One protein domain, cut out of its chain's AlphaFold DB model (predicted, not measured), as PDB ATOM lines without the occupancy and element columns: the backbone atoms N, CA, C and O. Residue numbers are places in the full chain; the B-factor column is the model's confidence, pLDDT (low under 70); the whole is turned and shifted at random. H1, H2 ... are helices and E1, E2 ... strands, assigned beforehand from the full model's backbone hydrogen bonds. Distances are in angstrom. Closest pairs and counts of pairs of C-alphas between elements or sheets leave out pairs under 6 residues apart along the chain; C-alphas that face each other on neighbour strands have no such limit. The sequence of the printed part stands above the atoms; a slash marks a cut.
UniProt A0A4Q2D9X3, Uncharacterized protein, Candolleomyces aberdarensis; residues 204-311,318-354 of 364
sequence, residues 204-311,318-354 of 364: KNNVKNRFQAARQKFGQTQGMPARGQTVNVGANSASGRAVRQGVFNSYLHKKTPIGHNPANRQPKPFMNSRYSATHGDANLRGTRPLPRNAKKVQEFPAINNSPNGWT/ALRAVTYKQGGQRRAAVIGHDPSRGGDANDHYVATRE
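This is residues 204 to 311 and 318 to 354 of the 364 residues of an uncharacterized protein of Candolleomyces aberdarensis (UniProt A0A4Q2D9X3). A strongly twisted sheet of three strands, E3, E4 and E5, has one helix, H2, packed across one face, and the small hairpin of E1 and E2 is partly face to face with that sheet, its strands crossed to those of the larger one. H1 reaches out to one end of the longest axis, and the looping residues 254 to 294, with no named element, reach to the other, where Thr 278 lies. There are 145 residues printed, with two named helices and five named strands in the order H1 E1 E2 H2 E3 E4 E5; the larger sheet has the order E3, E4, E5 and the smaller one E1, E2, both antiparallel. The class is mixed, helices and strands, but under half of the residues are in named elements, 61 of 145. The whole is compact, with a radius of gyration of the C-alphas of 15.2 A, and elongated in outline, spanning 52 by 32 by 29 A.

H1, residues 204 to 219, touches H2, residues 240 to 253, with the closest C-alphas those of Ala 214 and Leu 252, 5.1 A apart. H2 touches H1 with its residues 247 to 252 alone. The two helices stand at a steep tilt of 49 degrees, opposite ways. In H1 and H2 every O i to N i+4 pair is within hydrogen-bond range. E1, residues 230 to 233, and E2, residues 236 to 239, form a hairpin, antiparallel at 157 degrees, with N 231 and O 238 2.9 A apart. The larger sheet is E3, residues 295 to 301, E4, residues 319 to 326, and E5, residues 329 to 336; E3 and E5 are its edge strands. E3 and E4 are antiparallel at 162 degrees, with N 298 and O 323 2.9 A apart. E4 and E5 form a hairpin, antiparallel at 154 degrees, with N 322 and O 333 2.8 A apart. H1 only grazes this sheet, with residues 217 to 219. H2 is on one face of it, making two layers, a helix over a sheet, at a height over the sheet of 7.9 A. H2 lies over E3, E4 and, only just, E5, on which 3 of its C-alphas fall. On the local plane it runs across the strands, but only just, at 63 degrees to E4. The closest C-alphas of H2 and E4 are those of Gly 246 and Ala 321, 5.4 A apart. The two sheets form a sandwich, two sheets face to face, with their best planes 35 degrees apart and their strands at 74 degrees. The closest C-alphas of E1 and E5, those of Val 233 and Gly 336, are 5.7 A apart. E3 is apart from E1 and E2.

H1 begins with C-alpha 204 at (-7.418, -23.509, -29.809) and is 22.5 A long from first to last C-alpha. E1 measures 10.4 A and E2 10.7 A. H2 begins with C-alpha 240 at (-22.032, -48.838, -28.170) and measures 19.6 A. E3 measures 19.2 A, E4 21.5 A and E5 22.9 A; E5 ends with C-alpha 336 at (-28.959, -47.383, -15.776).

The C-alphas farthest apart, those of Lys 204 and Thr 278, are 52.3 A apart. Residues 312 to 317 are not printed, within the link from E3 to E4, and C-alphas 311 and 318 are 15.6 A apart across this cut. The link from H2 to E3 is long, with 41 residues. Residues 268 to 269 pair antiparallel with residues 298 to 299 of E3. The mean pLDDT of the printed part is 85.9, and residues 352 to 354 are under 70.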
ATOM      1  N   LYS A 204      -7.293 -22.453 -28.790       76.56
ATOM      2  CA  LYS A 204      -7.418 -23.509 -29.809       76.56
ATOM      3  C   LYS A 204      -6.474 -24.679 -29.526       76.56
ATOM      4  O   LYS A 204      -6.914 -25.829 -29.557       76.56
ATOM      5  N   ASN A 205      -5.214 -24.401 -29.193       80.50
ATOM      6  CA  ASN A 205      -4.233 -25.428 -28.833       80.50
ATOM      7  C   ASN A 205      -4.637 -26.169 -27.554       80.50
ATOM      8  O   ASN A 205      -4.596 -27.396 -27.513       80.50
ATOM      9  N   ASN A 206      -5.125 -25.455 -26.540       74.81
ATOM     10  CA  ASN A 206      -5.632 -26.063 -25.311       74.81
ATOM     11  C   ASN A 206      -6.822 -26.989 -25.580       74.81
ATOM     12  O   ASN A 206      -6.890 -28.089 -25.028       74.81
ATOM     13  N   VAL A 207      -7.755 -26.576 -26.444       74.94
ATOM     14  CA  VAL A 207      -8.862 -27.429 -26.887       74.94
ATOM     15  C   VAL A 207      -8.315 -28.669 -27.594       74.94
ATOM     16  O   VAL A 207      -8.638 -29.781 -27.179       74.94
ATOM     17  N   LYS A 208      -7.438 -28.507 -28.592       80.06
ATOM     18  CA  LYS A 208      -6.823 -29.620 -29.335       80.06
ATOM     19  C   LYS A 208      -6.146 -30.627 -28.399       80.06
ATOM     20  O   LYS A 208      -6.458 -31.815 -28.458       80.06
ATOM     21  N   ASN A 209      -5.316 -30.149 -27.477       80.75
ATOM     22  CA  ASN A 209      -4.596 -30.986 -26.518       80.75
ATOM     23  C   ASN A 209      -5.560 -31.728 -25.581       80.75
ATOM     24  O   ASN A 209      -5.347 -32.898 -25.268       80.75
ATOM     25  N   ARG A 210      -6.670 -31.099 -25.164       78.94
ATOM     26  CA  ARG A 210      -7.709 -31.777 -24.367       78.94
ATOM     27  C   ARG A 210      -8.396 -32.893 -25.145       78.94
ATOM     28  O   ARG A 210      -8.619 -33.958 -24.572       78.94
ATOM     29  N   PHE A 211      -8.712 -32.672 -26.420       82.88
ATOM     30  CA  PHE A 211      -9.285 -33.704 -27.286       82.88
ATOM     31  C   PHE A 211      -8.308 -34.863 -27.501       82.88
ATOM     32  O   PHE A 211      -8.704 -36.020 -27.370       82.88
ATOM     33  N   GLN A 212      -7.031 -34.572 -27.759       85.12
ATOM     34  CA  GLN A 212      -5.991 -35.592 -27.911       85.12
ATOM     35  C   GLN A 212      -5.795 -36.403 -26.624       85.12
ATOM     36  O   GLN A 212      -5.851 -37.630 -26.656       85.12
ATOM     37  N   ALA A 213      -5.675 -35.738 -25.474       80.56
ATOM     38  CA  ALA A 213      -5.528 -36.410 -24.186       80.56
ATOM     39  C   ALA A 213      -6.764 -37.253 -23.821       80.56
ATOM     40  O   ALA A 213      -6.634 -38.338 -23.254       80.56
ATOM     41  N   ALA A 214      -7.974 -36.776 -24.132       82.31
ATOM     42  CA  ALA A 214      -9.196 -37.559 -23.954       82.31
ATOM     43  C   ALA A 214      -9.211 -38.785 -24.878       82.31
ATOM     44  O   ALA A 214      -9.548 -39.877 -24.424       82.31
ATOM     45  N   ARG A 215      -8.775 -38.628 -26.135       81.56
ATOM     46  CA  ARG A 215      -8.684 -39.715 -27.122       81.56
ATOM     47  C   ARG A 215      -7.707 -40.799 -26.681       81.56
ATOM     48  O   ARG A 215      -8.064 -41.968 -26.737       81.56
ATOM     49  N   GLN A 216      -6.524 -40.424 -26.197       82.69
ATOM     50  CA  GLN A 216      -5.543 -41.373 -25.662       82.69
ATOM     51  C   GLN A 216      -6.113 -42.159 -24.475       82.69
ATOM     52  O   GLN A 216      -6.042 -43.383 -24.443       82.69
ATOM     53  N   LYS A 217      -6.759 -41.472 -23.520       84.69
ATOM     54  CA  LYS A 217      -7.388 -42.139 -22.366       84.69
ATOM     55  C   LYS A 217      -8.495 -43.096 -22.783       84.69
ATOM     56  O   LYS A 217      -8.562 -44.200 -22.251       84.69
ATOM     57  N   PHE A 218      -9.331 -42.666 -23.722       83.31
ATOM     58  CA  PHE A 218     -10.406 -43.460 -24.300       83.31
ATOM     59  C   PHE A 218      -9.876 -44.713 -25.010       83.31
ATOM     60  O   PHE A 218     -10.388 -45.796 -24.758       83.31
ATOM     61  N   GLY A 219      -8.826 -44.589 -25.829       77.69
ATOM     62  CA  GLY A 219      -8.208 -45.730 -26.521       77.69
ATOM     63  C   GLY A 219      -7.642 -46.787 -25.567       77.69
ATOM     64  O   GLY A 219      -7.673 -47.966 -25.878       77.69
ATOM     65  N   GLN A 220      -7.210 -46.373 -24.375       84.00
ATOM     66  CA  GLN A 220      -6.697 -47.255 -23.318       84.00
ATOM     67  C   GLN A 220      -7.790 -47.791 -22.373       84.00
ATOM     68  O   GLN A 220      -7.474 -48.386 -21.344       84.00
ATOM     69  N   THR A 221      -9.069 -47.502 -22.630       82.62
ATOM     70  CA  THR A 221     -10.166 -47.910 -21.741       82.62
ATOM     71  C   THR A 221     -10.720 -49.264 -22.165       82.62
ATOM     72  O   THR A 221     -11.291 -49.395 -23.247       82.62
ATOM     73  N   GLN A 222     -10.589 -50.257 -21.291       85.12
ATOM     74  CA  GLN A 222     -11.087 -51.611 -21.524       85.12
ATOM     75  C   GLN A 222     -12.593 -51.730 -21.248       85.12
ATOM     76  O   GLN A 222     -13.171 -50.948 -20.484       85.12
ATOM     77  N   GLY A 223     -13.221 -52.744 -21.855       76.94
ATOM     78  CA  GLY A 223     -14.618 -53.110 -21.599       76.94
ATOM     79  C   GLY A 223     -15.663 -52.274 -22.342       76.94
ATOM     80  O   GLY A 223     -16.849 -52.376 -22.029       76.94
ATOM     81  N   MET A 224     -15.257 -51.461 -23.325       83.69
ATOM     82  CA  MET A 224     -16.192 -50.656 -24.114       83.69
ATOM     83  C   MET A 224     -16.895 -51.482 -25.203       83.69
ATOM     84  O   MET A 224     -16.198 -52.087 -26.021       83.69
ATOM     85  N   PRO A 225     -18.238 -51.432 -25.299       86.31
ATOM     86  CA  PRO A 225     -18.982 -52.124 -26.355       86.31
ATOM     87  C   PRO A 225     -18.559 -51.629 -27.742       86.31
ATOM     88  O   PRO A 225     -18.182 -50.463 -27.898       86.31
ATOM     89  N   ALA A 226     -18.575 -52.491 -28.758       85.19
ATOM     90  CA  ALA A 226     -18.301 -52.118 -30.149       85.19
ATOM     91  C   ALA A 226     -19.326 -51.094 -30.668       85.19
ATOM     92  O   ALA A 226     -20.381 -50.898 -30.076       85.19
ATOM     93  N   ARG A 227     -19.029 -50.384 -31.765       84.50
ATOM     94  CA  ARG A 227     -19.913 -49.294 -32.237       84.50
ATOM     95  C   ARG A 227     -21.326 -49.772 -32.595       84.50
ATOM     96  O   ARG A 227     -22.257 -49.010 -32.340       84.50
ATOM     97  N   GLY A 228     -21.441 -50.967 -33.179       82.00
ATOM     98  CA  GLY A 228     -22.706 -51.584 -33.589       82.00
ATOM     99  C   GLY A 228     -23.434 -52.346 -32.480       82.00
ATOM    100  O   GLY A 228     -24.631 -52.544 -32.598       82.00
ATOM    101  N   GLN A 229     -22.749 -52.698 -31.388       85.62
ATOM    102  CA  GLN A 229     -23.363 -53.439 -30.283       85.62
ATOM    103  C   GLN A 229     -24.395 -52.593 -29.545       85.62
ATOM    104  O   GLN A 229     -24.175 -51.399 -29.318       85.62
ATOM    105  N   THR A 230     -25.468 -53.232 -29.096       89.88
ATOM    106  CA  THR A 230     -26.451 -52.633 -28.192       89.88
ATOM    107  C   THR A 230     -26.195 -53.111 -26.766       89.88
ATOM    108  O   THR A 230     -25.758 -54.234 -26.521       89.88
ATOM    109  N   VAL A 231     -26.393 -52.212 -25.806       90.31
ATOM    110  CA  VAL A 231     -26.342 -52.524 -24.376       90.31
ATOM    111  C   VAL A 231     -27.662 -52.143 -23.731       90.31
ATOM    112  O   VAL A 231     -28.184 -51.056 -24.001       90.31
ATOM    113  N   ASN A 232     -28.166 -53.013 -22.858       91.00
ATOM    114  CA  ASN A 232     -29.503 -52.891 -22.285       91.00
ATOM    115  C   ASN A 232     -29.452 -52.864 -20.755       91.00
ATOM    116  O   ASN A 232     -28.658 -53.564 -20.129       91.00
ATOM    117  N   VAL A 233     -30.305 -52.036 -20.155       89.69
ATOM    118  CA  VAL A 233     -30.608 -52.015 -18.719       89.69
ATOM    119  C   VAL A 233     -32.125 -51.904 -18.585       89.69
ATOM    120  O   VAL A 233     -32.690 -50.825 -18.796       89.69
ATOM    121  N   GLY A 234     -32.787 -53.024 -18.298       86.62
ATOM    122  CA  GLY A 234     -34.244 -53.128 -18.377       86.62
ATOM    123  C   GLY A 234     -34.762 -52.739 -19.758       86.62
ATOM    124  O   GLY A 234     -34.198 -53.118 -20.780       86.62
ATOM    125  N   ALA A 235     -35.786 -51.886 -19.787       87.69
ATOM    126  CA  ALA A 235     -36.352 -51.338 -21.022       87.69
ATOM    127  C   ALA A 235     -35.484 -50.251 -21.701       87.69
ATOM    128  O   ALA A 235     -35.860 -49.719 -22.747       87.69
ATOM    129  N   ASN A 236     -34.347 -49.860 -21.112       89.88
ATOM    130  CA  ASN A 236     -33.490 -48.806 -21.653       89.88
ATOM    131  C   ASN A 236     -32.316 -49.393 -22.439       89.88
ATOM    132  O   ASN A 236     -31.529 -50.161 -21.891       89.88
ATOM    133  N   SER A 237     -32.114 -48.933 -23.676       91.25
ATOM    134  CA  SER A 237     -31.010 -49.375 -24.535       91.25
ATOM    135  C   SER A 237     -30.093 -48.230 -24.974       91.25
ATOM    136  O   SER A 237     -30.517 -47.081 -25.146       91.25
ATOM    137  N   ALA A 238     -28.806 -48.520 -25.172       89.75
ATOM    138  CA  ALA A 238     -27.843 -47.620 -25.804       89.75
ATOM    139  C   ALA A 238     -26.998 -48.346 -26.847       89.75
ATOM    140  O   ALA A 238     -26.514 -49.446 -26.622       89.75
ATOM    141  N   SER A 239     -26.735 -47.675 -27.966       90.31
ATOM    142  CA  SER A 239     -25.711 -48.128 -28.911       90.31
ATOM    143  C   SER A 239     -24.319 -48.002 -28.291       90.31
ATOM    144  O   SER A 239     -24.016 -47.041 -27.570       90.31
ATOM    145  N   GLY A 240     -23.407 -48.899 -28.639       88.31
ATOM    146  CA  GLY A 240     -22.032 -48.838 -28.170       88.31
ATOM    147  C   GLY A 240     -21.299 -47.606 -28.701       88.31
ATOM    148  O   GLY A 240     -20.410 -47.073 -28.031       88.31
ATOM    149  N   ARG A 241     -21.744 -47.031 -29.830       89.94
ATOM    150  CA  ARG A 241     -21.367 -45.667 -30.237       89.94
ATOM    151  C   ARG A 241     -21.706 -44.630 -29.157       89.94
ATOM    152  O   ARG A 241     -20.828 -43.839 -28.805       89.94
ATOM    153  N   ALA A 242     -22.937 -44.616 -28.646       90.88
ATOM    154  CA  ALA A 242     -23.370 -43.670 -27.615       90.88
ATOM    155  C   ALA A 242     -22.593 -43.862 -26.305       90.88
ATOM    156  O   ALA A 242     -22.170 -42.884 -25.682       90.88
ATOM    157  N   VAL A 243     -22.327 -45.113 -25.926       91.50
ATOM    158  CA  VAL A 243     -21.502 -45.451 -24.756       91.50
ATOM    159  C   VAL A 243     -20.082 -44.916 -24.915       91.50
ATOM    160  O   VAL A 243     -19.581 -44.209 -24.039       91.50
ATOM    161  N   ARG A 244     -19.438 -45.187 -26.055       91.44
ATOM    162  CA  ARG A 244     -18.085 -44.702 -26.358       91.44
ATOM    163  C   ARG A 244     -18.002 -43.180 -26.330       91.44
ATOM    164  O   ARG A 244     -17.055 -42.628 -25.774       91.44
ATOM    165  N   GLN A 245     -19.002 -42.497 -26.885       90.50
ATOM    166  CA  GLN A 245     -19.105 -41.039 -26.795       90.50
ATOM    167  C   GLN A 245     -19.234 -40.572 -25.341       90.50
ATOM    168  O   GLN A 245     -18.561 -39.619 -24.958       90.50
ATOM    169  N   GLY A 246     -20.036 -41.256 -24.520       91.75
ATOM    170  CA  GLY A 246     -20.146 -40.988 -23.084       91.75
ATOM    171  C   GLY A 246     -18.804 -41.119 -22.353       91.75
ATOM    172  O   GLY A 246     -18.405 -40.200 -21.638       91.75
ATOM    173  N   VAL A 247     -18.055 -42.202 -22.593       92.75
ATOM    174  CA  VAL A 247     -16.710 -42.419 -22.023       92.75
ATOM    175  C   VAL A 247     -15.730 -41.334 -22.472       92.75
ATOM    176  O   VAL A 247     -15.023 -40.744 -21.651       92.75
ATOM    177  N   PHE A 248     -15.694 -41.034 -23.771       92.12
ATOM    178  CA  PHE A 248     -14.838 -39.982 -24.315       92.12
ATOM    179  C   PHE A 248     -15.158 -38.616 -23.688       92.12
ATOM    180  O   PHE A 248     -14.254 -37.917 -23.219       92.12
ATOM    181  N   ASN A 249     -16.444 -38.262 -23.613       90.62
ATOM    182  CA  ASN A 249     -16.909 -37.006 -23.030       90.62
ATOM    183  C   ASN A 249     -16.639 -36.935 -21.519       90.62
ATOM    184  O   ASN A 249     -16.265 -35.868 -21.027       90.62
ATOM    185  N   SER A 250     -16.723 -38.057 -20.795       92.06
ATOM    186  CA  SER A 250     -16.299 -38.144 -19.392       92.06
ATOM    187  C   SER A 250     -14.846 -37.678 -19.233       92.06
ATOM    188  O   SER A 250     -14.558 -36.770 -18.452       92.06
ATOM    189  N   TYR A 251     -13.913 -38.190 -20.046       90.00
ATOM    190  CA  TYR A 251     -12.514 -37.754 -19.979       90.00
ATOM    191  C   TYR A 251     -12.295 -36.317 -20.457       90.00
ATOM    192  O   TYR A 251     -11.519 -35.584 -19.832       90.00
ATOM    193  N   LEU A 252     -12.972 -35.906 -21.531       87.44
ATOM    194  CA  LEU A 252     -12.867 -34.559 -22.091       87.44
ATOM    195  C   LEU A 252     -13.290 -33.490 -21.071       87.44
ATOM    196  O   LEU A 252     -12.597 -32.477 -20.889       87.44
ATOM    197  N   HIS A 253     -14.395 -33.736 -20.364       86.50
ATOM    198  CA  HIS A 253     -15.003 -32.796 -19.421       86.50
ATOM    199  C   HIS A 253     -14.586 -33.021 -17.965       86.50
ATOM    200  O   HIS A 253     -14.913 -32.198 -17.120       86.50
ATOM    201  N   LYS A 254     -13.767 -34.034 -17.653       86.38
ATOM    202  CA  LYS A 254     -13.306 -34.324 -16.283       86.38
ATOM    203  C   LYS A 254     -12.766 -33.114 -15.516       86.38
ATOM    204  O   LYS A 254     -13.087 -32.933 -14.350       86.38
ATOM    205  N   LYS A 255     -11.920 -32.297 -16.156       83.25
ATOM    206  CA  LYS A 255     -11.341 -31.089 -15.532       83.25
ATOM    207  C   LYS A 255     -12.306 -29.902 -15.505       83.25
ATOM    208  O   LYS A 255     -12.055 -28.925 -14.810       83.25
ATOM    209  N   THR A 256     -13.347 -29.923 -16.332       82.69
ATOM    210  CA  THR A 256     -14.313 -28.825 -16.423       82.69
ATOM    211  C   THR A 256     -15.692 -29.409 -16.704       82.69
ATOM    212  O   THR A 256     -16.086 -29.462 -17.875       82.69
ATOM    213  N   PRO A 257     -16.384 -29.893 -15.656       87.81
ATOM    214  CA  PRO A 257     -17.699 -30.491 -15.803       87.81
ATOM    215  C   PRO A 257     -18.685 -29.536 -16.480       87.81
ATOM    216  O   PRO A 257     -18.657 -28.324 -16.253       87.81
ATOM    217  N   ILE A 258     -19.547 -30.084 -17.329       84.50
ATOM    218  CA  ILE A 258     -20.509 -29.343 -18.146       84.50
ATOM    219  C   ILE A 258     -21.940 -29.637 -17.695       84.50
ATOM    220  O   ILE A 258     -22.252 -30.743 -17.271       84.50
ATOM    221  N   GLY A 259     -22.820 -28.643 -17.771       81.88
ATOM    222  CA  GLY A 259     -24.204 -28.746 -17.306       81.88
ATOM    223  C   GLY A 259     -24.725 -27.393 -16.842       81.88
ATOM    224  O   GLY A 259     -23.978 -26.615 -16.245       81.88
ATOM    225  N   HIS A 260     -25.989 -27.094 -17.148       72.81
ATOM    226  CA  HIS A 260     -26.607 -25.832 -16.734       72.81
ATOM    227  C   HIS A 260     -26.812 -25.768 -15.215       72.81
ATOM    228  O   HIS A 260     -26.428 -24.784 -14.589       72.81
ATOM    229  N   ASN A 261     -27.348 -26.842 -14.625       74.25
ATOM    230  CA  ASN A 261     -27.533 -26.952 -13.182       74.25
ATOM    231  C   ASN A 261     -26.197 -27.347 -12.511       74.25
ATOM    232  O   ASN A 261     -25.655 -28.401 -12.863       74.25
ATOM    233  N   PRO A 262     -25.666 -26.544 -11.564       73.50
ATOM    234  CA  PRO A 262     -24.453 -26.867 -10.810       73.50
ATOM    235  C   PRO A 262     -24.472 -28.256 -10.158       73.50
ATOM    236  O   PRO A 262     -23.462 -28.952 -10.231       73.50
ATOM    237  N   ALA A 263     -25.617 -28.682  -9.616       71.19
ATOM    238  CA  ALA A 263     -25.777 -29.974  -8.946       71.19
ATOM    239  C   ALA A 263     -25.695 -31.176  -9.908       71.19
ATOM    240  O   ALA A 263     -25.392 -32.288  -9.493       71.19
ATOM    241  N   ASN A 264     -25.919 -30.957 -11.208       75.75
ATOM    242  CA  ASN A 264     -25.998 -32.012 -12.225       75.75
ATOM    243  C   ASN A 264     -24.920 -31.882 -13.313       75.75
ATOM    244  O   ASN A 264     -25.110 -32.345 -14.444       75.75
ATOM    245  N   ARG A 265     -23.793 -31.226 -13.010       88.62
ATOM    246  CA  ARG A 265     -22.679 -31.115 -13.961       88.62
ATOM    247  C   ARG A 265     -22.002 -32.465 -14.170       88.62
ATOM    248  O   ARG A 265     -21.701 -33.167 -13.215       88.62
ATOM    249  N   GLN A 266     -21.718 -32.789 -15.426       90.69
ATOM    250  CA  GLN A 266     -21.120 -34.054 -15.840       90.69
ATOM    251  C   GLN A 266     -19.681 -33.856 -16.340       90.69
ATOM    252  O   GLN A 266     -19.403 -32.851 -17.000       90.69
ATOM    253  N   PRO A 267     -18.767 -34.811 -16.115       92.50
ATOM    254  CA  PRO A 267     -18.992 -36.052 -15.375       92.50
ATOM    255  C   PRO A 267     -19.172 -35.792 -13.877       92.50
ATOM    256  O   PRO A 267     -18.476 -34.941 -13.318       92.50
ATOM    257  N   LYS A 268     -20.074 -36.544 -13.239       90.69
ATOM    258  CA  LYS A 268     -20.251 -36.525 -11.781       90.69
ATOM    259  C   LYS A 268     -19.718 -37.805 -11.135       90.69
ATOM    260  O   LYS A 268     -19.574 -38.817 -11.828       90.69
ATOM    261  N   PRO A 269     -19.363 -37.779  -9.839       92.00
ATOM    262  CA  PRO A 269     -19.040 -38.996  -9.108       92.00
ATOM    263  C   PRO A 269     -20.225 -39.966  -9.137       92.00
ATOM    264  O   PRO A 269     -21.364 -39.552  -8.928       92.00
ATOM    265  N   PHE A 270     -19.945 -41.244  -9.386       91.94
ATOM    266  CA  PHE A 270     -20.916 -42.313  -9.178       91.94
ATOM    267  C   PHE A 270     -20.596 -42.980  -7.844       91.94
ATOM    268  O   PHE A 270     -19.488 -43.486  -7.661       91.94
ATOM    269  N   MET A 271     -21.550 -42.946  -6.912       89.06
ATOM    270  CA  MET A 271     -21.326 -43.401  -5.536       89.06
ATOM    271  C   MET A 271     -21.129 -44.914  -5.435       89.06
ATOM    272  O   MET A 271     -20.508 -45.375  -4.480       89.06
ATOM    273  N   ASN A 272     -21.588 -45.677  -6.436       91.31
ATOM    274  CA  ASN A 272     -21.516 -47.137  -6.443       91.31
ATOM    275  C   ASN A 272     -22.051 -47.735  -5.128       91.31
ATOM    276  O   ASN A 272     -21.400 -48.570  -4.489       91.31
ATOM    277  N   SER A 273     -23.205 -47.214  -4.699       90.62
ATOM    278  CA  SER A 273     -23.894 -47.622  -3.480       90.62
ATOM    279  C   SER A 273     -24.230 -49.107  -3.527       90.62
ATOM    280  O   SER A 273     -24.376 -49.688  -4.602       90.62
ATOM    281  N   ARG A 274     -24.304 -49.730  -2.348       92.44
ATOM    282  CA  ARG A 274     -24.789 -51.106  -2.254       92.44
ATOM    283  C   ARG A 274     -26.289 -51.128  -2.517       92.44
ATOM    284  O   ARG A 274     -26.971 -50.197  -2.095       92.44
ATOM    285  N   TYR A 275     -26.769 -52.194  -3.138       92.31
ATOM    286  CA  TYR A 275     -28.198 -52.477  -3.160       92.31
ATOM    287  C   TYR A 275     -28.694 -52.761  -1.740       92.31
ATOM    288  O   TYR A 275     -27.936 -53.259  -0.896       92.31
ATOM    289  N   SER A 276     -29.971 -52.465  -1.485       91.44
ATOM    290  CA  SER A 276     -30.615 -52.767  -0.202       91.44
ATOM    291  C   SER A 276     -30.465 -54.249   0.171       91.44
ATOM    292  O   SER A 276     -30.464 -55.130  -0.690       91.44
ATOM    293  N   ALA A 277     -30.389 -54.546   1.470       91.56
ATOM    294  CA  ALA A 277     -30.461 -55.921   1.966       91.56
ATOM    295  C   ALA A 277     -31.811 -56.590   1.635       91.56
ATOM    296  O   ALA A 277     -31.888 -57.810   1.554       91.56
ATOM    297  N   THR A 278     -32.852 -55.793   1.387       90.50
ATOM    298  CA  THR A 278     -34.209 -56.238   1.029       90.50
ATOM    299  C   THR A 278     -34.512 -56.117  -0.468       90.50
ATOM    300  O   THR A 278     -35.673 -56.139  -0.867       90.50
ATOM    301  N   HIS A 279     -33.488 -55.965  -1.312       91.75
ATOM    302  CA  HIS A 279     -33.654 -55.818  -2.760       91.75
ATOM    303  C   HIS A 279     -34.474 -56.974  -3.377       91.75
ATOM    304  O   HIS A 279     -34.335 -58.125  -2.957       91.75
ATOM    305  N   GLY A 280     -35.321 -56.684  -4.373       86.38
ATOM    306  CA  GLY A 280     -36.214 -57.677  -4.993       86.38
ATOM    307  C   GLY A 280     -35.448 -58.863  -5.587       86.38
ATOM    308  O   GLY A 280     -35.747 -60.015  -5.289       86.38
ATOM    309  N   ASP A 281     -34.383 -58.570  -6.330       87.75
ATOM    310  CA  ASP A 281     -33.405 -59.565  -6.781       87.75
ATOM    311  C   ASP A 281     -32.465 -60.000  -5.640       87.75
ATOM    312  O   ASP A 281     -31.637 -59.210  -5.171       87.75
ATOM    313  N   ALA A 282     -32.583 -61.261  -5.213       88.94
ATOM    314  CA  ALA A 282     -31.808 -61.831  -4.114       88.94
ATOM    315  C   ALA A 282     -30.293 -61.841  -4.373       88.94
ATOM    316  O   ALA A 282     -29.523 -61.620  -3.439       88.94
ATOM    317  N   ASN A 283     -29.864 -62.003  -5.630       89.50
ATOM    318  CA  ASN A 283     -28.444 -62.048  -5.995       89.50
ATOM    319  C   ASN A 283     -27.765 -60.680  -5.883       89.50
ATOM    320  O   ASN A 283     -26.540 -60.587  -5.820       89.50
ATOM    321  N   LEU A 284     -28.557 -59.605  -5.874       90.00
ATOM    322  CA  LEU A 284     -28.046 -58.247  -5.771       90.00
ATOM    323  C   LEU A 284     -27.977 -57.740  -4.330       90.00
ATOM    324  O   LEU A 284     -27.208 -56.813  -4.070       90.00
ATOM    325  N   ARG A 285     -28.713 -58.334  -3.386       92.00
ATOM    326  CA  ARG A 285     -28.820 -57.856  -1.996       92.00
ATOM    327  C   ARG A 285     -27.448 -57.625  -1.359       92.00
ATOM    328  O   ARG A 285     -26.605 -58.515  -1.310       92.00
ATOM    329  N   GLY A 286     -27.198 -56.400  -0.889       89.94
ATOM    330  CA  GLY A 286     -25.934 -56.016  -0.247       89.94
ATOM    331  C   GLY A 286     -24.702 -55.956  -1.168       89.94
ATOM    332  O   GLY A 286     -23.627 -55.534  -0.717       89.94
ATOM    333  N   THR A 287     -24.835 -56.321  -2.447       91.69
ATOM    334  CA  THR A 287     -23.777 -56.210  -3.460       91.69
ATOM    335  C   THR A 287     -23.711 -54.789  -4.032       91.69
ATOM    336  O   THR A 287     -24.478 -53.912  -3.638       91.69
ATOM    337  N   ARG A 288     -22.757 -54.519  -4.931       91.56
ATOM    338  CA  ARG A 288     -22.611 -53.224  -5.612       91.56
ATOM    339  C   ARG A 288     -22.726 -53.404  -7.122       91.56
ATOM    340  O   ARG A 288     -22.229 -54.411  -7.620       91.56
ATOM    341  N   PRO A 289     -23.228 -52.392  -7.853       90.50
ATOM    342  CA  PRO A 289     -23.249 -52.422  -9.311       90.50
ATOM    343  C   PRO A 289     -21.851 -52.651  -9.905       90.50
ATOM    344  O   PRO A 289     -21.677 -53.443 -10.820       90.50
ATOM    345  N   LEU A 290     -20.821 -51.980  -9.380       89.69
ATOM    346  CA  LEU A 290     -19.434 -52.122  -9.836       89.69
ATOM    347  C   LEU A 290     -18.526 -52.717  -8.746       89.69
ATOM    348  O   LEU A 290     -18.801 -52.529  -7.555       89.69
ATOM    349  N   PRO A 291     -17.390 -53.348  -9.122       85.12
ATOM    350  CA  PRO A 291     -16.472 -53.980  -8.174       85.12
ATOM    351  C   PRO A 291     -16.040 -53.068  -7.016       85.12
ATOM    352  O   PRO A 291     -15.774 -51.877  -7.197       85.12
ATOM    353  N   ARG A 292     -15.901 -53.643  -5.810       78.69
ATOM    354  CA  ARG A 292     -15.587 -52.912  -4.563       78.69
ATOM    355  C   ARG A 292     -14.296 -52.089  -4.640       78.69
ATOM    356  O   ARG A 292     -14.222 -51.026  -4.029       78.69
ATOM    357  N   ASN A 293     -13.301 -52.560  -5.389       79.75
ATOM    358  CA  ASN A 293     -11.997 -51.912  -5.547       79.75
ATOM    359  C   ASN A 293     -11.950 -50.857  -6.672       79.75
ATOM    360  O   ASN A 293     -10.875 -50.322  -6.963       79.75
ATOM    361  N   ALA A 294     -13.086 -50.531  -7.299       80.38
ATOM    362  CA  ALA A 294     -13.161 -49.476  -8.297       80.38
ATOM    363  C   ALA A 294     -12.869 -48.101  -7.669       80.38
ATOM    364  O   ALA A 294     -13.559 -47.645  -6.758       80.38
ATOM    365  N   LYS A 295     -11.849 -47.405  -8.181       82.88
ATOM    366  CA  LYS A 295     -11.478 -46.043  -7.759       82.88
ATOM    367  C   LYS A 295     -11.801 -45.029  -8.854       82.88
ATOM    368  O   LYS A 295     -11.761 -45.346 -10.043       82.88
ATOM    369  N   LYS A 296     -12.023 -43.767  -8.460       85.75
ATOM    370  CA  LYS A 296     -12.275 -42.632  -9.380       85.75
ATOM    371  C   LYS A 296     -13.460 -42.902 -10.317       85.75
ATOM    372  O   LYS A 296     -13.356 -42.657 -11.518       85.75
ATOM    373  N   VAL A 297     -14.542 -43.422  -9.744       91.56
ATOM    374  CA  VAL A 297     -15.754 -43.837 -10.448       91.56
ATOM    375  C   VAL A 297     -16.565 -42.596 -10.820       91.56
ATOM    376  O   VAL A 297     -16.990 -41.827  -9.959       91.56
ATOM    377  N   GLN A 298     -16.697 -42.346 -12.117       93.69
ATOM    378  CA  GLN A 298     -17.369 -41.166 -12.655       93.69
ATOM    379  C   GLN A 298     -18.356 -41.590 -13.722       93.69
ATOM    380  O   GLN A 298     -17.990 -42.353 -14.613       93.69
ATOM    381  N   GLU A 299     -19.563 -41.052 -13.667       93.75
ATOM    382  CA  GLU A 299     -20.590 -41.293 -14.669       93.75
ATOM    383  C   GLU A 299     -20.734 -40.118 -15.634       93.75
ATOM    384  O   GLU A 299     -20.470 -38.957 -15.303       93.75
ATOM    385  N   PHE A 300     -21.160 -40.438 -16.852       95.00
ATOM    386  CA  PHE A 300     -21.520 -39.470 -17.873       95.00
ATOM    387  C   PHE A 300     -22.699 -40.003 -18.706       95.00
ATOM    388  O   PHE A 300     -22.736 -41.197 -19.000       95.00
ATOM    389  N   PRO A 301     -23.662 -39.161 -19.119       94.69
ATOM    390  CA  PRO A 301     -24.793 -39.580 -19.950       94.69
ATOM    391  C   PRO A 301     -24.404 -40.317 -21.242       94.69
ATOM    392  O   PRO A 301     -23.595 -39.813 -22.027       94.69
ATOM    393  N   ALA A 302     -25.042 -41.462 -21.500       93.06
ATOM    394  CA  ALA A 302     -24.982 -42.172 -22.778       93.06
ATOM    395  C   ALA A 302     -26.281 -41.902 -23.557       93.06
ATOM    396  O   ALA A 302     -27.349 -42.382 -23.183       93.06
ATOM    397  N   ILE A 303     -26.204 -41.086 -24.615       89.94
ATOM    398  CA  ILE A 303     -27.379 -40.601 -25.359       89.94
ATOM    399  C   ILE A 303     -27.370 -41.155 -26.779       89.94
ATOM    400  O   ILE A 303     -26.496 -40.806 -27.576       89.94
ATOM    401  N   ASN A 304     -28.378 -41.960 -27.112       86.06
ATOM    402  CA  ASN A 304     -28.597 -42.420 -28.481       86.06
ATOM    403  C   ASN A 304     -28.924 -41.267 -29.426       86.06
ATOM    404  O   ASN A 304     -29.461 -40.232 -29.027       86.06
ATOM    405  N   ASN A 305     -28.630 -41.477 -30.711       79.94
ATOM    406  CA  ASN A 305     -28.979 -40.561 -31.798       79.94
ATOM    407  C   ASN A 305     -28.413 -39.137 -31.645       79.94
ATOM    408  O   ASN A 305     -28.821 -38.234 -32.377       79.94
ATOM    409  N   SER A 306     -27.450 -38.932 -30.738       79.75
ATOM    410  CA  SER A 306     -26.698 -37.688 -30.638       79.75
ATOM    411  C   SER A 306     -25.349 -37.840 -31.340       79.75
ATOM    412  O   SER A 306     -24.534 -38.675 -30.937       79.75
ATOM    413  N   PRO A 307     -25.034 -37.012 -32.350       74.19
ATOM    414  CA  PRO A 307     -23.737 -37.080 -33.015       74.19
ATOM    415  C   PRO A 307     -22.567 -36.793 -32.061       74.19
ATOM    416  O   PRO A 307     -21.473 -37.294 -32.301       74.19
ATOM    417  N   ASN A 308     -22.812 -36.060 -30.966       77.56
ATOM    418  CA  ASN A 308     -21.786 -35.592 -30.028       77.56
ATOM    419  C   ASN A 308     -22.011 -36.073 -28.580       77.56
ATOM    420  O   ASN A 308     -21.333 -35.610 -27.664       77.56
ATOM    421  N   GLY A 309     -22.966 -36.982 -28.352       85.06
ATOM    422  CA  GLY A 309     -23.416 -37.354 -27.008       85.06
ATOM    423  C   GLY A 309     -24.121 -36.197 -26.282       85.06
ATOM    424  O   GLY A 309     -24.681 -35.297 -26.913       85.06
ATOM    425  N   TRP A 310     -24.122 -36.211 -24.949       87.06
ATOM    426  CA  TRP A 310     -24.690 -35.117 -24.154       87.06
ATOM    427  C   TRP A 310     -23.715 -33.939 -24.033       87.06
ATOM    428  O   TRP A 310     -22.572 -34.110 -23.617       87.06
ATOM    429  N   THR A 311     -24.179 -32.729 -24.354       81.81
ATOM    430  CA  THR A 311     -23.343 -31.515 -24.432       81.81
ATOM    431  C   THR A 311     -23.739 -30.455 -23.393       81.81
ATOM    432  O   THR A 311     -23.732 -29.255 -23.685       81.81
ATOM    433  N   ALA A 318     -31.680 -42.205 -19.405       86.19
ATOM    434  CA  ALA A 318     -31.641 -43.205 -18.333       86.19
ATOM    435  C   ALA A 318     -30.258 -43.861 -18.169       86.19
ATOM    436  O   ALA A 318     -29.855 -44.180 -17.057       86.19
ATOM    437  N   LEU A 319     -29.504 -44.006 -19.265       92.62
ATOM    438  CA  LEU A 319     -28.228 -44.722 -19.272       92.62
ATOM    439  C   LEU A 319     -27.027 -43.801 -19.032       92.62
ATOM    440  O   LEU A 319     -26.975 -42.637 -19.460       92.62
ATOM    441  N   ARG A 320     -26.021 -44.340 -18.354       94.50
ATOM    442  CA  ARG A 320     -24.750 -43.685 -18.048       94.50
ATOM    443  C   ARG A 320     -23.600 -44.582 -18.476       94.50
ATOM    444  O   ARG A 320     -23.598 -45.776 -18.206       94.50
ATOM    445  N   ALA A 321     -22.583 -43.986 -19.083       93.94
ATOM    446  CA  ALA A 321     -21.268 -44.594 -19.173       93.94
ATOM    447  C   ALA A 321     -20.492 -44.258 -17.895       93.94
ATOM    448  O   ALA A 321     -20.304 -43.083 -17.569       93.94
ATOM    449  N   VAL A 322     -20.029 -45.278 -17.181       94.44
ATOM    450  CA  VAL A 322     -19.220 -45.131 -15.971       94.44
ATOM    451  C   VAL A 322     -17.779 -45.448 -16.291       94.44
ATOM    452  O   VAL A 322     -17.463 -46.532 -16.764       94.44
ATOM    453  N   THR A 323     -16.890 -44.512 -15.997       91.94
ATOM    454  CA  THR A 323     -15.442 -44.682 -16.116       91.94
ATOM    455  C   THR A 323     -14.828 -44.846 -14.737       91.94
ATOM    456  O   THR A 323     -15.116 -44.051 -13.842       91.94
ATOM    457  N   TYR A 324     -13.965 -45.841 -14.562       91.44
ATOM    458  CA  TYR A 324     -13.307 -46.126 -13.286       91.44
ATOM    459  C   TYR A 324     -11.908 -46.715 -13.489       91.44
ATOM    460  O   TYR A 324     -11.476 -46.979 -14.614       91.44
ATOM    461  N   LYS A 325     -11.162 -46.868 -12.391       87.69
ATOM    462  CA  LYS A 325      -9.893 -47.597 -12.352       87.69
ATOM    463  C   LYS A 325     -10.011 -48.848 -11.489       87.69
ATOM    464  O   LYS A 325     -10.526 -48.755 -10.378       87.69
ATOM    465  N   GLN A 326      -9.460 -49.957 -11.963       84.19
ATOM    466  CA  GLN A 326      -9.368 -51.227 -11.241       84.19
ATOM    467  C   GLN A 326      -8.028 -51.880 -11.595       84.19
ATOM    468  O   GLN A 326      -7.698 -51.947 -12.773       84.19
ATOM    469  N   GLY A 327      -7.229 -52.278 -10.598       82.69
ATOM    470  CA  GLY A 327      -5.910 -52.887 -10.842       82.69
ATOM    471  C   GLY A 327      -4.983 -52.033 -11.721       82.69
ATOM    472  O   GLY A 327      -4.350 -52.538 -12.635       82.69
ATOM    473  N   GLY A 328      -4.994 -50.704 -11.554       81.38
ATOM    474  CA  GLY A 328      -4.228 -49.770 -12.398       81.38
ATOM    475  C   GLY A 328      -4.834 -49.490 -13.784       81.38
ATOM    476  O   GLY A 328      -4.657 -48.385 -14.311       81.38
ATOM    477  N   GLN A 329      -5.635 -50.410 -14.322       84.19
ATOM    478  CA  GLN A 329      -6.290 -50.305 -15.625       84.19
ATOM    479  C   GLN A 329      -7.501 -49.367 -15.596       84.19
ATOM    480  O   GLN A 329      -8.211 -49.246 -14.593       84.19
ATOM    481  N   ARG A 330      -7.750 -48.675 -16.716       88.31
ATOM    482  CA  ARG A 330      -8.970 -47.880 -16.918       88.31
ATOM    483  C   ARG A 330     -10.048 -48.764 -17.520       88.31
ATOM    484  O   ARG A 330      -9.824 -49.401 -18.545       88.31
ATOM    485  N   ARG A 331     -11.225 -48.743 -16.911       90.88
ATOM    486  CA  ARG A 331     -12.376 -49.528 -17.341       90.88
ATOM    487  C   ARG A 331     -13.584 -48.638 -17.556       90.88
ATOM    488  O   ARG A 331     -13.706 -47.570 -16.944       90.88
ATOM    489  N   ALA A 332     -14.462 -49.102 -18.433       91.44
ATOM    490  CA  ALA A 332     -15.784 -48.546 -18.612       91.44
ATOM    491  C   ALA A 332     -16.848 -49.614 -18.361       91.44
ATOM    492  O   ALA A 332     -16.662 -50.781 -18.694       91.44
ATOM    493  N   ALA A 333     -17.964 -49.187 -17.788       91.81
ATOM    494  CA  ALA A 333     -19.193 -49.956 -17.694       91.81
ATOM    495  C   ALA A 333     -20.359 -49.074 -18.138       91.81
ATOM    496  O   ALA A 333     -20.233 -47.849 -18.217       91.81
ATOM    497  N   VAL A 334     -21.494 -49.695 -18.424       93.69
ATOM    498  CA  VAL A 334     -22.746 -48.985 -18.681       93.69
ATOM    499  C   VAL A 334     -23.684 -49.327 -17.550       93.69
ATOM    500  O   VAL A 334     -23.786 -50.494 -17.190       93.69
ATOM    501  N   ILE A 335     -24.315 -48.310 -16.980       93.62
ATOM    502  CA  ILE A 335     -25.317 -48.482 -15.934       93.62
ATOM    503  C   ILE A 335     -26.588 -47.721 -16.287       93.62
ATOM    504  O   ILE A 335     -26.553 -46.767 -17.071       93.62
ATOM    505  N   GLY A 336     -27.696 -48.099 -15.670       92.56
ATOM    506  CA  GLY A 336     -28.959 -47.383 -15.776       92.56
ATOM    507  C   GLY A 336     -29.917 -47.751 -14.660       92.56
ATOM    508  O   GLY A 336     -29.655 -48.672 -13.894       92.56
ATOM    509  N   HIS A 337     -31.031 -47.033 -14.597       88.56
ATOM    510  CA  HIS A 337     -32.153 -47.422 -13.756       88.56
ATOM    511  C   HIS A 337     -33.008 -48.457 -14.484       88.56
ATOM    512  O   HIS A 337     -33.293 -48.300 -15.676       88.56
ATOM    513  N   ASP A 338     -33.426 -49.481 -13.752       87.12
ATOM    514  CA  ASP A 338     -34.370 -50.491 -14.212       87.12
ATOM    515  C   ASP A 338     -35.475 -50.650 -13.160       87.12
ATOM    516  O   ASP A 338     -35.268 -51.333 -12.155       87.12
ATOM    517  N   PRO A 339     -36.637 -50.002 -13.347       80.69
ATOM    518  CA  PRO A 339     -37.718 -50.070 -12.370       80.69
ATOM    519  C   PRO A 339     -38.347 -51.470 -12.280       80.69
ATOM    520  O   PRO A 339     -39.054 -51.746 -11.318       80.69
ATOM    521  N   SER A 340     -38.101 -52.354 -13.255       82.56
ATOM    522  CA  SER A 340     -38.720 -53.685 -13.302       82.56
ATOM    523  C   SER A 340     -38.081 -54.707 -12.355       82.56
ATOM    524  O   SER A 340     -38.705 -55.715 -12.043       82.56
ATOM    525  N   ARG A 341     -36.861 -54.456 -11.859       79.62
ATOM    526  CA  ARG A 341     -36.107 -55.422 -11.033       79.62
ATOM    527  C   ARG A 341     -36.445 -55.393  -9.541       79.62
ATOM    528  O   ARG A 341     -35.906 -56.200  -8.783       79.62
ATOM    529  N   GLY A 342     -37.339 -54.489  -9.136       70.00
ATOM    530  CA  GLY A 342     -37.612 -54.181  -7.731       70.00
ATOM    531  C   GLY A 342     -36.396 -53.543  -7.046       70.00
ATOM    532  O   GLY A 342     -35.263 -53.796  -7.427       70.00
ATOM    533  N   GLY A 343     -36.605 -52.689  -6.045       78.62
ATOM    534  CA  GLY A 343     -35.517 -51.962  -5.372       78.62
ATOM    535  C   GLY A 343     -35.789 -50.466  -5.251       78.62
ATOM    536  O   GLY A 343     -36.909 -50.009  -5.485       78.62
ATOM    537  N   ASP A 344     -34.770 -49.700  -4.864       81.81
ATOM    538  CA  ASP A 344     -34.874 -48.243  -4.771       81.81
ATOM    539  C   ASP A 344     -34.930 -47.642  -6.184       81.81
ATOM    540  O   ASP A 344     -34.224 -48.074  -7.097       81.81
ATOM    541  N   ALA A 345     -35.730 -46.591  -6.377       81.00
ATOM    542  CA  ALA A 345     -35.782 -45.852  -7.640       81.00
ATOM    543  C   ALA A 345     -34.408 -45.297  -8.076       81.00
ATOM    544  O   ALA A 345     -34.196 -44.998  -9.253       81.00
ATOM    545  N   ASN A 346     -33.469 -45.157  -7.138       83.12
ATOM    546  CA  ASN A 346     -32.104 -44.703  -7.362       83.12
ATOM    547  C   ASN A 346     -31.099 -45.842  -7.594       83.12
ATOM    548  O   ASN A 346     -29.920 -45.557  -7.848       83.12
ATOM    549  N   ASP A 347     -31.523 -47.107  -7.544       88.75
ATOM    550  CA  ASP A 347     -30.651 -48.242  -7.827       88.75
ATOM    551  C   ASP A 347     -30.201 -48.221  -9.290       88.75
ATOM    552  O   ASP A 347     -30.946 -47.877 -10.213       88.75
ATOM    553  N   HIS A 348     -28.925 -48.541  -9.494       91.62
ATOM    554  CA  HIS A 348     -28.314 -48.595 -10.815       91.62
ATOM    555  C   HIS A 348     -27.909 -50.025 -11.118       91.62
ATOM    556  O   HIS A 348     -27.247 -50.663 -10.310       91.62
ATOM    557  N   TYR A 349     -28.217 -50.505 -12.311       91.88
ATOM    558  CA  TYR A 349     -27.882 -51.850 -12.753       91.88
ATOM    559  C   TYR A 349     -26.869 -51.777 -13.878       91.88
ATOM    560  O   TYR A 349     -26.948 -50.891 -14.733       91.88
ATOM    561  N   VAL A 350     -25.902 -52.690 -13.866       90.94
ATOM    562  CA  VAL A 350     -24.944 -52.819 -14.965       90.94
ATOM    563  C   VAL A 350     -25.655 -53.399 -16.175       90.94
ATOM    564  O   VAL A 350     -26.439 -54.337 -16.051       90.94
ATOM    565  N   ALA A 351     -25.371 -52.829 -17.338       86.69
ATOM    566  CA  ALA A 351     -25.932 -53.298 -18.585       86.69
ATOM    567  C   ALA A 351     -25.466 -54.716 -18.902       86.69
ATOM    568  O   ALA A 351     -24.267 -55.012 -18.849       86.69
ATOM    569  N   THR A 352     -26.411 -55.552 -19.309       68.94
ATOM    570  CA  THR A 352     -26.102 -56.787 -20.017       68.94
ATOM    571  C   THR A 352     -25.709 -56.429 -21.450       68.94
ATOM    572  O   THR A 352     -26.232 -55.488 -22.059       68.94
ATOM    573  N   ARG A 353     -24.700 -57.126 -21.977       61.56
ATOM    574  CA  ARG A 353     -24.364 -57.052 -23.401       61.56
ATOM    575  C   ARG A 353     -25.275 -58.044 -24.105       61.56
ATOM    576  O   ARG A 353     -25.268 -59.209 -23.720       61.56
ATOM    577  N   GLU A 354     -26.019 -57.605 -25.113       45.25
ATOM    578  CA  GLU A 354     -26.526 -58.569 -26.087       45.25
ATOM    579  C   GLU A 354     -25.307 -59.133 -26.817       45.25
ATOM    580  O   GLU A 354     -24.513 -58.398 -27.415       45.25
TER     581      GLU A 354